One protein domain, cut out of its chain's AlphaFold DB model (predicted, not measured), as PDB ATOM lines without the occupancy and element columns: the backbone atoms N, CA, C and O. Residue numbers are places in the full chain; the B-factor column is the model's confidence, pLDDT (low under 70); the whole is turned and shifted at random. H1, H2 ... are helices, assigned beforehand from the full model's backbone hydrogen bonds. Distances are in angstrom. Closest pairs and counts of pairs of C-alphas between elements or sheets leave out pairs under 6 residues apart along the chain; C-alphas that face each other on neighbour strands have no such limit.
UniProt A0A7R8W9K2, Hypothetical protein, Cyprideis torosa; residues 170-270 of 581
ATOM      1  N   THR A 170     380.746 403.187 413.404       88.69
ATOM      2  CA  THR A 170     381.517 402.735 412.239       88.69
ATOM      3  C   THR A 170     382.049 401.319 412.448       88.69
ATOM      4  O   THR A 170     382.225 400.871 413.580       88.69
ATOM      5  N   ASP A 171     382.389 400.625 411.356       89.62
ATOM      6  CA  ASP A 171     382.985 399.278 411.395       89.62
ATOM      7  C   ASP A 171     384.186 399.162 412.359       89.62
ATOM      8  O   ASP A 171     384.388 398.105 412.946       89.62
ATOM      9  N   LYS A 172     384.965 400.239 412.544       90.38
ATOM     10  CA  LYS A 172     386.132 400.261 413.444       90.38
ATOM     11  C   LYS A 172     385.749 400.383 414.917       90.38
ATOM     12  O   LYS A 172     386.275 399.641 415.735       90.38
ATOM     13  N   GLU A 173     384.826 401.286 415.244       90.81
ATOM     14  CA  GLU A 173     384.322 401.458 416.617       90.81
ATOM     15  C   GLU A 173     383.581 400.192 417.073       90.81
ATOM     16  O   GLU A 173     383.735 399.748 418.206       90.81
ATOM     17  N   VAL A 174     382.830 399.551 416.167       92.50
ATOM     18  CA  VAL A 174     382.189 398.251 416.416       92.50
ATOM     19  C   VAL A 174     383.220 397.172 416.768       92.50
ATOM     20  O   VAL A 174     382.981 396.407 417.698       92.50
ATOM     21  N   GLU A 175     384.368 397.126 416.088       93.50
ATOM     22  CA  GLU A 175     385.448 396.166 416.369       93.50
ATOM     23  C   GLU A 175     386.154 396.437 417.713       93.50
ATOM     24  O   GLU A 175     386.401 395.523 418.506       93.50
ATOM     25  N   GLU A 176     386.441 397.705 418.009       92.19
ATOM     26  CA  GLU A 176     387.068 398.135 419.265       92.19
ATOM     27  C   GLU A 176     386.162 397.852 420.474       92.19
ATOM     28  O   GLU A 176     386.580 397.224 421.454       92.19
ATOM     29  N   HIS A 177     384.881 398.214 420.383       91.00
ATOM     30  CA  HIS A 177     383.910 397.882 421.421       91.00
ATOM     31  C   HIS A 177     383.659 396.371 421.508       91.00
ATOM     32  O   HIS A 177     383.575 395.852 422.621       91.00
ATOM     33  N   TYR A 178     383.601 395.636 420.388       93.38
ATOM     34  CA  TYR A 178     383.453 394.177 420.407       93.38
ATOM     35  C   TYR A 178     384.615 393.492 421.131       93.38
ATOM     36  O   TYR A 178     384.378 392.667 422.011       93.38
ATOM     37  N   THR A 179     385.865 393.837 420.813       92.50
ATOM     38  CA  THR A 179     387.039 393.224 421.457       92.50
ATOM     39  C   THR A 179     387.099 393.543 422.953       92.50
ATOM     40  O   THR A 179     387.337 392.641 423.760       92.50
ATOM     41  N   SER A 180     386.781 394.783 423.343       91.31
ATOM     42  CA  SER A 180     386.654 395.205 424.745       91.31
ATOM     43  C   SER A 180     385.558 394.426 425.494       91.31
ATOM     44  O   SER A 180     385.826 393.810 426.531       91.31
ATOM     45  N   LEU A 181     384.344 394.351 424.933       91.94
ATOM     46  CA  LEU A 181     383.221 393.582 425.484       91.94
ATOM     47  C   LEU A 181     383.536 392.084 425.567       91.94
ATOM     48  O   LEU A 181     383.282 391.457 426.592       91.94
ATOM     49  N   ALA A 182     384.119 391.497 424.522       92.25
ATOM     50  CA  ALA A 182     384.431 390.073 424.460       92.25
ATOM     51  C   ALA A 182     385.522 389.660 425.463       92.25
ATOM     52  O   ALA A 182     385.509 388.521 425.931       92.25
ATOM     53  N   LEU A 183     386.452 390.554 425.814       90.12
ATOM     54  CA  LEU A 183     387.383 390.348 426.929       90.12
ATOM     55  C   LEU A 183     386.675 390.490 428.282       90.12
ATOM     56  O   LEU A 183     386.821 389.616 429.145       90.12
ATOM     57  N   ALA A 184     385.873 391.544 428.449       87.31
ATOM     58  CA  ALA A 184     385.170 391.815 429.696       87.31
ATOM     59  C   ALA A 184     384.175 390.696 430.055       87.31
ATOM     60  O   ALA A 184     384.244 390.143 431.145       87.31
ATOM     61  N   PHE A 185     383.331 390.241 429.122       88.00
ATOM     62  CA  PHE A 185     382.416 389.116 429.358       88.00
ATOM     63  C   PHE A 185     383.148 387.805 429.700       88.00
ATOM     64  O   PHE A 185     382.661 387.031 430.525       88.00
ATOM     65  N   LYS A 186     384.333 387.539 429.124       89.38
ATOM     66  CA  LYS A 186     385.122 386.329 429.443       89.38
ATOM     67  C   LYS A 186     385.642 386.319 430.879       89.38
ATOM     68  O   LYS A 186     385.784 385.233 431.440       89.38
ATOM     69  N   THR A 187     385.948 387.484 431.445       87.44
ATOM     70  CA  THR A 187     386.498 387.638 432.806       87.44
ATOM     71  C   THR A 187     385.408 387.901 433.848       87.44
ATOM     72  O   THR A 187     385.473 387.366 434.952       87.44
ATOM     73  N   ASP A 188     384.333 388.592 433.475       87.44
ATOM     74  CA  ASP A 188     383.122 388.733 434.284       87.44
ATOM     75  C   ASP A 188     382.464 387.364 434.530       87.44
ATOM     76  O   ASP A 188     382.253 386.995 435.680       87.44
ATOM     77  N   ARG A 189     382.315 386.515 433.496       88.62
ATOM     78  CA  ARG A 189     381.816 385.126 433.636       88.62
ATOM     79  C   ARG A 189     382.610 384.274 434.640       88.62
ATOM     80  O   ARG A 189     382.053 383.342 435.199       88.62
ATOM     81  N   GLN A 190     383.897 384.561 434.855       88.00
ATOM     82  CA  GLN A 190     384.746 383.828 435.811       88.00
ATOM     83  C   GLN A 190     384.604 384.318 437.259       88.00
ATOM     84  O   GLN A 190     385.123 383.673 438.157       88.00
ATOM     85  N   THR A 191     383.942 385.457 437.485       87.12
ATOM     86  CA  THR A 191     383.827 386.115 438.802       87.12
ATOM     87  C   THR A 191     382.385 386.444 439.194       87.12
ATOM     88  O   THR A 191     382.132 386.896 440.310       87.12
ATOM     89  N   LEU A 192     381.430 386.252 438.279       86.38
ATOM     90  CA  LEU A 192     380.029 386.620 438.456       86.38
ATOM     91  C   LEU A 192     379.366 385.838 439.594       86.38
ATOM     92  O   LEU A 192     378.631 386.438 440.370       86.38
ATOM     93  N   GLU A 193     379.649 384.538 439.715       89.31
ATOM     94  CA  GLU A 193     379.091 383.684 440.772       89.31
ATOM     95  C   GLU A 193     379.546 384.173 442.155       89.31
ATOM     96  O   GLU A 193     378.701 384.614 442.930       89.31
ATOM     97  N   ASP A 194     380.860 384.258 442.411       89.38
ATOM     98  CA  ASP A 194     381.430 384.799 443.660       89.38
ATOM     99  C   ASP A 194     380.873 386.187 444.023       89.38
ATOM    100  O   ASP A 194     380.586 386.482 445.187       89.38
ATOM    101  N   ARG A 195     380.716 387.062 443.021       87.69
ATOM    102  CA  ARG A 195     380.184 388.417 443.204       87.69
ATOM    103  C   ARG A 195     378.708 388.408 443.572       87.69
ATOM    104  O   ARG A 195     378.341 389.121 444.503       87.69
ATOM    105  N   LEU A 196     377.873 387.636 442.877       86.94
ATOM    106  CA  LEU A 196     376.456 387.483 443.219       86.94
ATOM    107  C   LEU A 196     376.305 386.929 444.638       86.94
ATOM    108  O   LEU A 196     375.516 387.461 445.413       86.94
ATOM    109  N   ASP A 197     377.128 385.952 445.007       89.94
ATOM    110  CA  ASP A 197     377.165 385.346 446.337       89.94
ATOM    111  C   ASP A 197     377.549 386.359 447.438       89.94
ATOM    112  O   ASP A 197     376.923 386.415 448.499       89.94
ATOM    113  N   VAL A 198     378.549 387.215 447.185       90.06
ATOM    114  CA  VAL A 198     378.935 388.314 448.090       90.06
ATOM    115  C   VAL A 198     377.862 389.406 448.158       90.06
ATOM    116  O   VAL A 198     377.630 389.952 449.237       90.06
ATOM    117  N   HIS A 199     377.197 389.736 447.049       84.00
ATOM    118  CA  HIS A 199     376.109 390.717 447.036       84.00
ATOM    119  C   HIS A 199     374.860 390.204 447.764       84.00
ATOM    120  O   HIS A 199     374.299 390.946 448.567       84.00
ATOM    121  N   ALA A 200     374.481 388.938 447.562       86.94
ATOM    122  CA  ALA A 200     373.391 388.287 448.282       86.94
ATOM    123  C   ALA A 200     373.668 388.275 449.790       86.94
ATOM    124  O   ALA A 200     372.891 388.848 450.544       86.94
ATOM    125  N   ARG A 201     374.834 387.770 450.229       92.50
ATOM    126  CA  ARG A 201     375.223 387.798 451.653       92.50
ATOM    127  C   ARG A 201     375.194 389.205 452.257       92.50
ATOM    128  O   ARG A 201     374.829 389.346 453.417       92.50
ATOM    129  N   LYS A 202     375.561 390.246 451.499       87.69
ATOM    130  CA  LYS A 202     375.499 391.642 451.969       87.69
ATOM    131  C   LYS A 202     374.075 392.181 452.096       87.69
ATOM    132  O   LYS A 202     373.818 392.888 453.063       87.69
ATOM    133  N   ARG A 203     373.172 391.867 451.157       87.12
ATOM    134  CA  ARG A 203     371.745 392.209 451.288       87.12
ATOM    135  C   ARG A 203     371.150 391.465 452.476       87.12
ATOM    136  O   ARG A 203     370.611 392.108 453.363       87.12
ATOM    137  N   ASP A 204     371.326 390.147 452.513       90.25
ATOM    138  CA  ASP A 204     370.775 389.281 453.551       90.25
ATOM    139  C   ASP A 204     371.235 389.759 454.943       90.25
ATOM    140  O   ASP A 204     370.396 389.953 455.808       90.25
ATOM    141  N   LEU A 205     372.523 390.093 455.142       91.81
ATOM    142  CA  LEU A 205     373.028 390.692 456.392       91.81
ATOM    143  C   LEU A 205     372.426 392.070 456.725       91.81
ATOM    144  O   LEU A 205     372.229 392.372 457.901       91.81
ATOM    145  N   ALA A 206     372.160 392.918 455.728       86.94
ATOM    146  CA  ALA A 206     371.560 394.235 455.942       86.94
ATOM    147  C   ALA A 206     370.064 394.140 456.290       86.94
ATOM    148  O   ALA A 206     369.581 394.906 457.123       86.94
ATOM    149  N   GLU A 207     369.350 393.182 455.696       85.44
ATOM    150  CA  GLU A 207     367.945 392.887 455.987       85.44
ATOM    151  C   GLU A 207     367.807 392.192 457.356       85.44
ATOM    152  O   GLU A 207     367.032 392.663 458.183       85.44
ATOM    153  N   ASP A 208     368.656 391.203 457.669       89.06
ATOM    154  CA  ASP A 208     368.803 390.585 459.000       89.06
ATOM    155  C   ASP A 208     369.106 391.617 460.102       89.06
ATOM    156  O   ASP A 208     368.619 391.504 461.227       89.06
ATOM    157  N   SER A 209     369.984 392.586 459.815       87.44
ATOM    158  CA  SER A 209     370.364 393.636 460.768       87.44
ATOM    159  C   SER A 209     369.225 394.624 460.978       87.44
ATOM    160  O   SER A 209     368.958 395.008 462.112       87.44
ATOM    161  N   MET A 210     368.544 395.022 459.900       83.31
ATOM    162  CA  MET A 210     367.361 395.870 459.972       83.31
ATOM    163  C   MET A 210     366.222 395.176 460.725       83.31
ATOM    164  O   MET A 210     365.552 395.831 461.510       83.31
ATOM    165  N   GLU A 211     366.006 393.874 460.535       85.44
ATOM    166  CA  GLU A 211     364.996 393.132 461.295       85.44
ATOM    167  C   GLU A 211     365.316 393.179 462.797       85.44
ATOM    168  O   GLU A 211     364.489 393.641 463.573       85.44
ATOM    169  N   LYS A 212     366.550 392.853 463.206       85.12
ATOM    170  CA  LYS A 212     366.968 392.847 464.627       85.12
ATOM    171  C   LYS A 212     366.927 394.222 465.307       85.12
ATOM    172  O   LYS A 212     366.615 394.292 466.491       85.12
ATOM    173  N   GLU A 213     367.229 395.301 464.586       83.00
ATOM    174  CA  GLU A 213     367.155 396.682 465.104       83.00
ATOM    175  C   GLU A 213     365.701 397.217 465.159       83.00
ATOM    176  O   GLU A 213     365.449 398.241 465.792       83.00
ATOM    177  N   LEU A 214     364.732 396.540 464.518       79.38
ATOM    178  CA  LEU A 214     363.307 396.918 464.505       79.38
ATOM    179  C   LEU A 214     362.403 395.959 465.313       79.38
ATOM    180  O   LEU A 214     361.332 396.376 465.746       79.38
ATOM    181  N   ASP A 215     362.835 394.721 465.576       75.38
ATOM    182  CA  ASP A 215     362.124 393.700 466.378       75.38
ATOM    183  C   ASP A 215     362.238 393.942 467.905       75.38
ATOM    184  O   ASP A 215     361.918 393.091 468.735       75.38
ATOM    185  N   GLY A 216     362.706 395.131 468.302       70.06
ATOM    186  CA  GLY A 216     362.731 395.574 469.690       70.06
ATOM    187  C   GLY A 216     361.319 395.839 470.208       70.06
ATOM    188  O   GLY A 216     360.727 396.872 469.900       70.06
ATOM    189  N   ASP A 217     360.785 394.929 471.020       67.81
ATOM    190  CA  ASP A 217     359.509 395.123 471.713       67.81
ATOM    191  C   ASP A 217     359.684 396.146 472.850       67.81
ATOM    192  O   ASP A 217     360.225 395.844 473.917       67.81
ATOM    193  N   LEU A 218     359.298 397.401 472.596       70.06
ATOM    194  CA  LEU A 218     359.537 398.519 473.516       70.06
ATOM    195  C   LEU A 218     358.491 398.611 474.643       70.06
ATOM    196  O   LEU A 218     358.760 399.235 475.673       70.06
ATOM    197  N   LEU A 219     357.312 397.995 474.483       68.00
ATOM    198  CA  LEU A 219     356.201 398.095 475.440       68.00
ATOM    199  C   LEU A 219     356.547 397.602 476.864       68.00
ATOM    200  O   LEU A 219     356.168 398.287 477.818       68.00
ATOM    201  N   PRO A 220     357.272 396.478 477.071       67.81
ATOM    202  CA  PRO A 220     357.595 395.969 478.410       67.81
ATOM    203  C   PRO A 220     358.512 396.872 479.250       67.81
ATOM    204  O   PRO A 220     358.697 396.615 480.440       67.81
ATOM    205  N   LEU A 221     359.108 397.912 478.655       67.75
ATOM    206  CA  LEU A 221     360.030 398.841 479.321       67.75
ATOM    207  C   LEU A 221     359.326 400.085 479.906       67.75
ATOM    208  O   LEU A 221     359.980 400.914 480.544       67.75
ATOM    209  N   CYS A 222     358.012 400.223 479.704       71.44
ATOM    210  CA  CYS A 222     357.223 401.396 480.087       71.44
ATOM    211  C   CYS A 222     356.485 401.205 481.429       71.44
ATOM    212  O   CYS A 222     355.594 400.358 481.509       71.44
ATOM    213  N   PRO A 223     356.790 401.996 482.480       71.31
ATOM    214  CA  PRO A 223     356.110 401.887 483.773       71.31
ATOM    215  C   PRO A 223     354.789 402.674 483.857       71.31
ATOM    216  O   PRO A 223     353.927 402.313 484.655       71.31
ATOM    217  N   ASP A 224     354.626 403.735 483.058       78.50
ATOM    218  CA  ASP A 224     353.543 404.719 483.204       78.50
ATOM    219  C   ASP A 224     352.573 404.687 482.012       78.50
ATOM    220  O   ASP A 224     353.003 404.592 480.859       78.50
ATOM    221  N   SER A 225     351.266 404.843 482.260       76.00
ATOM    222  CA  SER A 225     350.216 404.708 481.228       76.00
ATOM    223  C   SER A 225     350.415 405.626 480.013       76.00
ATOM    224  O   SER A 225     350.237 405.189 478.880       76.00
ATOM    225  N   GLU A 226     350.842 406.873 480.227       77.38
ATOM    226  CA  GLU A 226     351.124 407.829 479.143       77.38
ATOM    227  C   GLU A 226     352.348 407.407 478.310       77.38
ATOM    228  O   GLU A 226     352.387 407.602 477.094       77.38
ATOM    229  N   THR A 227     353.344 406.766 478.938       75.31
ATOM    230  CA  THR A 227     354.522 406.247 478.224       75.31
ATOM    231  C   THR A 227     354.183 405.035 477.361       75.31
ATOM    232  O   THR A 227     354.745 404.906 476.275       75.31
ATOM    233  N   ILE A 228     353.220 404.207 477.782       82.00
ATOM    234  CA  ILE A 228     352.726 403.064 477.002       82.00
ATOM    235  C   ILE A 228     352.033 403.544 475.717       82.00
ATOM    236  O   ILE A 228     352.284 402.982 474.654       82.00
ATOM    237  N   GLU A 229     351.214 404.602 475.770       82.88
ATOM    238  CA  GLU A 229     350.567 405.153 474.567       82.88
ATOM    239  C   GLU A 229     351.581 405.759 473.585       82.88
ATOM    240  O   GLU A 229     351.527 405.476 472.384       82.88
ATOM    241  N   MET A 230     352.555 406.531 474.085       82.19
ATOM    242  CA  MET A 230     353.637 407.072 473.252       82.19
ATOM    243  C   MET A 230     354.470 405.960 472.604       82.19
ATOM    244  O   MET A 230     354.760 406.026 471.409       82.19
ATOM    245  N   VAL A 231     354.825 404.915 473.355       82.62
ATOM    246  CA  VAL A 231     355.631 403.804 472.835       82.62
ATOM    247  C   VAL A 231     354.838 402.898 471.892       82.62
ATOM    248  O   VAL A 231     355.387 402.488 470.875       82.62
ATOM    249  N   ALA A 232     353.540 402.679 472.109       82.38
ATOM    250  CA  ALA A 232     352.688 401.991 471.134       82.38
ATOM    251  C   ALA A 232     352.595 402.757 469.797       82.38
ATOM    252  O   ALA A 232     352.600 402.148 468.724       82.38
ATOM    253  N   GLN A 233     352.564 404.095 469.839       86.25
ATOM    254  CA  GLN A 233     352.616 404.931 468.638       86.25
ATOM    255  C   GLN A 233     354.004 404.910 467.966       86.25
ATOM    256  O   GLN A 233     354.063 404.889 466.736       86.25
ATOM    257  N   ILE A 234     355.103 404.849 468.729       86.25
ATOM    258  CA  ILE A 234     356.462 404.646 468.190       86.25
ATOM    259  C   ILE A 234     356.577 403.269 467.527       86.25
ATOM    260  O   ILE A 234     357.010 403.198 466.378       86.25
ATOM    261  N   GLN A 235     356.122 402.194 468.182       85.00
ATOM    262  CA  GLN A 235     356.128 400.843 467.615       85.00
ATOM    263  C   GLN A 235     355.366 400.830 466.286       85.00
ATOM    264  O   GLN A 235     355.890 400.366 465.284       85.00
ATOM    265  N   LYS A 236     354.183 401.456 466.227       87.31
ATOM    266  CA  LYS A 236     353.388 401.615 464.997       87.31
ATOM    267  C   LYS A 236     354.095 402.419 463.891       87.31
ATOM    268  O   LYS A 236     353.811 402.202 462.715       87.31
ATOM    269  N   GLN A 237     354.993 403.347 464.223       88.56
ATOM    270  CA  GLN A 237     355.827 404.039 463.230       88.56
ATOM    271  C   GLN A 237     356.993 403.158 462.756       88.56
ATOM    272  O   GLN A 237     357.243 403.093 461.553       88.56
ATOM    273  N   LEU A 238     357.636 402.423 463.666       87.38
ATOM    274  CA  LEU A 238     358.673 401.419 463.387       87.38
ATOM    275  C   LEU A 238     358.160 400.356 462.393       87.38
ATOM    276  O   LEU A 238     358.772 400.075 461.366       87.38
ATOM    277  N   ASP A 239     356.942 399.890 462.650       87.56
ATOM    278  CA  ASP A 239     356.119 398.960 461.876       87.56
ATOM    279  C   ASP A 239     355.783 399.490 460.454       87.56
ATOM    280  O   ASP A 239     355.586 398.724 459.506       87.56
ATOM    281  N   VAL A 240     355.739 400.813 460.255       89.31
ATOM    282  CA  VAL A 240     355.602 401.450 458.927       89.31
ATOM    283  C   VAL A 240     356.960 401.595 458.233       89.31
ATOM    284  O   VAL A 240     357.035 401.384 457.021       89.31
ATOM    285  N   VAL A 241     358.031 401.897 458.976       88.44
ATOM    286  CA  VAL A 241     359.409 401.953 458.456       88.44
ATOM    287  C   VAL A 241     359.859 400.581 457.943       88.44
ATOM    288  O   VAL A 241     360.309 400.487 456.806       88.44
ATOM    289  N   GLN A 242     359.660 399.501 458.703       86.94
ATOM    290  CA  GLN A 242     360.022 398.141 458.280       86.94
ATOM    291  C   GLN A 242     359.367 397.773 456.933       86.94
ATOM    292  O   GLN A 242     360.029 397.319 455.995       86.94
ATOM    293  N   ARG A 243     358.057 398.034 456.798       87.50
ATOM    294  CA  ARG A 243     357.287 397.737 455.578       87.50
ATOM    295  C   ARG A 243     357.673 398.625 454.397       87.50
ATOM    296  O   ARG A 243     357.691 398.141 453.264       87.50
ATOM    297  N   SER A 244     357.960 399.906 454.627       87.56
ATOM    298  CA  SER A 244     358.358 400.824 453.555       87.56
ATOM    299  C   SER A 244     359.779 400.538 453.063       87.56
ATOM    300  O   SER A 244     359.978 400.482 451.850       87.56
ATOM    301  N   THR A 245     360.727 400.222 453.951       86.62
ATOM    302  CA  THR A 245     362.082 399.805 453.554       86.62
ATOM    303  C   THR A 245     362.075 398.457 452.827       86.62
ATOM    304  O   THR A 245     362.768 398.314 451.824       86.62
ATOM    305  N   GLY A 246     361.226 397.499 453.220       85.19
ATOM    306  CA  GLY A 246     361.042 396.246 452.469       85.19
ATOM    307  C   GLY A 246     360.478 396.454 451.050       85.19
ATOM    308  O   GLY A 246     360.970 395.855 450.087       85.19
ATOM    309  N   ARG A 247     359.495 397.358 450.885       87.62
ATOM    310  CA  ARG A 247     359.009 397.796 449.555       87.62
ATOM    311  C   ARG A 247     360.124 398.478 448.750       87.62
ATOM    312  O   ARG A 247     360.232 398.230 447.551       87.62
ATOM    313  N   LEU A 248     360.947 399.306 449.396       85.06
ATOM    314  CA  LEU A 248     362.048 400.034 448.762       85.06
ATOM    315  C   LEU A 248     363.181 399.104 448.305       85.06
ATOM    316  O   LEU A 248     363.585 399.207 447.152       85.06
ATOM    317  N   SER A 249     363.629 398.160 449.145       85.38
ATOM    318  CA  SER A 249     364.616 397.123 448.781       85.38
ATOM    319  C   SER A 249     364.175 396.384 447.512       85.38
ATOM    320  O   SER A 249     364.879 396.378 446.501       85.38
ATOM    321  N   SER A 250     362.927 395.898 447.519       85.88
ATOM    322  CA  SER A 250     362.311 395.183 446.394       85.88
ATOM    323  C   SER A 250     362.250 396.025 445.108       85.88
ATOM    324  O   SER A 250     362.542 395.534 444.018       85.88
ATOM    325  N   ALA A 251     361.872 397.303 445.212       85.06
ATOM    326  CA  ALA A 251     361.776 398.200 444.061       85.06
ATOM    327  C   ALA A 251     363.151 398.613 443.508       85.06
ATOM    328  O   ALA A 251     363.314 398.706 442.292       85.06
ATOM    329  N   ALA A 252     364.142 398.825 444.379       81.50
ATOM    330  CA  ALA A 252     365.515 399.142 443.996       81.50
ATOM    331  C   ALA A 252     366.210 397.952 443.311       81.50
ATOM    332  O   ALA A 252     366.899 398.151 442.308       81.50
ATOM    333  N   GLU A 253     365.979 396.718 443.779       81.50
ATOM    334  CA  GLU A 253     366.474 395.495 443.130       81.50
ATOM    335  C   GLU A 253     365.920 395.362 441.698       81.50
ATOM    336  O   GLU A 253     366.695 395.225 440.747       81.50
ATOM    337  N   ILE A 254     364.602 395.514 441.516       87.06
ATOM    338  CA  ILE A 254     363.948 395.455 440.195       87.06
ATOM    339  C   ILE A 254     364.423 396.596 439.281       87.06
ATOM    340  O   ILE A 254     364.765 396.356 438.121       87.06
ATOM    341  N   TYR A 255     364.489 397.835 439.781       84.12
ATOM    342  CA  TYR A 255     364.957 398.979 438.993       84.12
ATOM    343  C   TYR A 255     366.425 398.809 438.563       84.12
ATOM    344  O   TYR A 255     366.760 399.000 437.391       84.12
ATOM    345  N   GLY A 256     367.290 398.358 439.478       83.06
ATOM    346  CA  GLY A 256     368.687 398.035 439.195       83.06
ATOM    347  C   GLY A 256     368.847 396.912 438.164       83.06
ATOM    348  O   GLY A 256     369.720 397.007 437.297       83.06
ATOM    349  N   GLN A 257     367.983 395.891 438.205       83.12
ATOM    350  CA  GLN A 257     367.940 394.821 437.206       83.12
ATOM    351  C   GLN A 257     367.577 395.364 435.815       83.12
ATOM    352  O   GLN A 257     368.320 395.120 434.867       83.12
ATOM    353  N   VAL A 258     366.499 396.147 435.686       86.38
ATOM    354  CA  VAL A 258     366.065 396.730 434.398       86.38
ATOM    355  C   VAL A 258     367.123 397.689 433.831       86.38
ATOM    356  O   VAL A 258     367.442 397.639 432.641       86.38
ATOM    357  N   GLN A 259     367.740 398.518 434.680       85.00
ATOM    358  CA  GLN A 259     368.829 399.421 434.288       85.00
ATOM    359  C   GLN A 259     370.069 398.646 433.789       85.00
ATOM    360  O   GLN A 259     370.808 399.134 432.930       85.00
ATOM    361  N   GLN A 260     370.310 397.436 434.308       86.12
ATOM    362  CA  GLN A 260     371.394 396.559 433.861       86.12
ATOM    363  C   GLN A 260     371.027 395.760 432.598       86.12
ATOM    364  O   GLN A 260     371.884 395.590 431.731       86.12
ATOM    365  N   GLU A 261     369.773 395.331 432.440       87.88
ATOM    366  CA  GLU A 261     369.269 394.673 431.226       87.88
ATOM    367  C   GLU A 261     369.372 395.601 430.007       87.88
ATOM    368  O   GLU A 261     369.964 395.220 428.998       87.88
ATOM    369  N   ALA A 262     368.910 396.852 430.122       85.62
ATOM    370  CA  ALA A 262     369.008 397.846 429.050       85.62
ATOM    371  C   ALA A 262     370.466 398.111 428.619       85.62
ATOM    372  O   ALA A 262     370.774 398.187 427.427       85.62
ATOM    373  N   ARG A 263     371.386 398.185 429.592       86.06
ATOM    374  CA  ARG A 263     372.836 398.287 429.358       86.06
ATOM    375  C   ARG A 263     373.408 397.062 428.630       86.06
ATOM    376  O   ARG A 263     374.225 397.219 427.727       86.06
ATOM    377  N   ILE A 264     372.994 395.851 429.005       89.12
ATOM    378  CA  ILE A 264     373.461 394.605 428.374       89.12
ATOM    379  C   ILE A 264     372.886 394.449 426.961       89.12
ATOM    380  O   ILE A 264     373.626 394.052 426.063       89.12
ATOM    381  N   SER A 265     371.619 394.812 426.730       89.69
ATOM    382  CA  SER A 265     370.999 394.780 425.396       89.69
ATOM    383  C   SER A 265     371.809 395.597 424.385       89.69
ATOM    384  O   SER A 265     372.133 395.102 423.310       89.69
ATOM    385  N   CYS A 266     372.237 396.800 424.771       87.81
ATOM    386  CA  CYS A 266     373.087 397.646 423.939       87.81
ATOM    387  C   CYS A 266     374.438 396.983 423.587       87.81
ATOM    388  O   CYS A 266     374.877 397.023 422.436       87.81
ATOM    389  N   ALA A 267     375.086 396.314 424.546       90.88
ATOM    390  CA  ALA A 267     376.308 395.553 424.276       90.88
ATOM    391  C   ALA A 267     376.061 394.372 423.315       90.88
ATOM    392  O   ALA A 267     376.897 394.093 422.454       90.88
ATOM    393  N   VAL A 268     374.902 393.712 423.412       91.56
ATOM    394  CA  VAL A 268     374.487 392.657 422.473       91.56
ATOM    395  C   VAL A 268     374.270 393.220 421.062       91.56
ATOM    396  O   VAL A 268     374.735 392.602 420.107       91.56
ATOM    397  N   ASP A 269     373.682 394.410 420.906       91.44
ATOM    398  CA  ASP A 269     373.520 395.064 419.595       91.44
ATOM    399  C   ASP A 269     374.869 395.356 418.908       91.44
ATOM    400  O   ASP A 269     375.001 395.208 417.690       91.44
ATOM    401  N   VAL A 270     375.898 395.732 419.677       91.94
ATOM    402  CA  VAL A 270     377.276 395.892 419.171       91.94
ATOM    403  C   VAL A 270     377.852 394.547 418.721       91.94
ATOM    404  O   VAL A 270     378.431 394.458 417.638       91.94
TER     405      VAL A 270
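Overview. This is residues 170 to 270 of the 581 residues of the protein "Hypothetical protein" of Cyprideis torosa (UniProt A0A7R8W9K2). A long, thin, open frame: the long helix H3 makes one side, and H1 and H2, joined at a corner that stands free of H3, make the other. H1 comes back to the last residues of H3, and H2 makes a hairpin with H3. The 101 printed residues hold three named helices, H1, H2 and H3 in chain order, and no named strand; it is all helix and extended, radius of gyration of the C-alphas 23.2 A, spanning 77 by 25 by 12 A.

Along the chain. H1 is residues 171 to 188, 25.2 A, from C-alpha 171 at (382.985, 399.278, 411.395). H2 is residues 192 to 214, 32.6 A. H3 is residues 225 to 270, 68.3 A, ending at C-alpha 270 (377.276, 395.892, 419.171).

Arrangement. H1 and H2 meet only through their tight link. H1 touches H3 with residues 174 to 181 alone, closest C-alphas Val 174 and Val 270 at 6.1 A, a steep tilt of 49 degrees, opposite ways. H2 touches H3 with residues 210 to 214 alone, closest C-alphas Leu 214 and Leu 238 at 6.6 A, a shallow tilt of 14 degrees, opposite ways. Every O i to N i+4 pair is within hydrogen-bond range in H2, 13 of 14 in H1 and 40 of 42 in H3.

Size, cuts and confidence. The C-alphas farthest apart, Asp 171 and Asp 224, are 77.8 A apart. The printed part has no cut. Low confidence, pLDDT under 70, falls on residues 217 and 219 to 221.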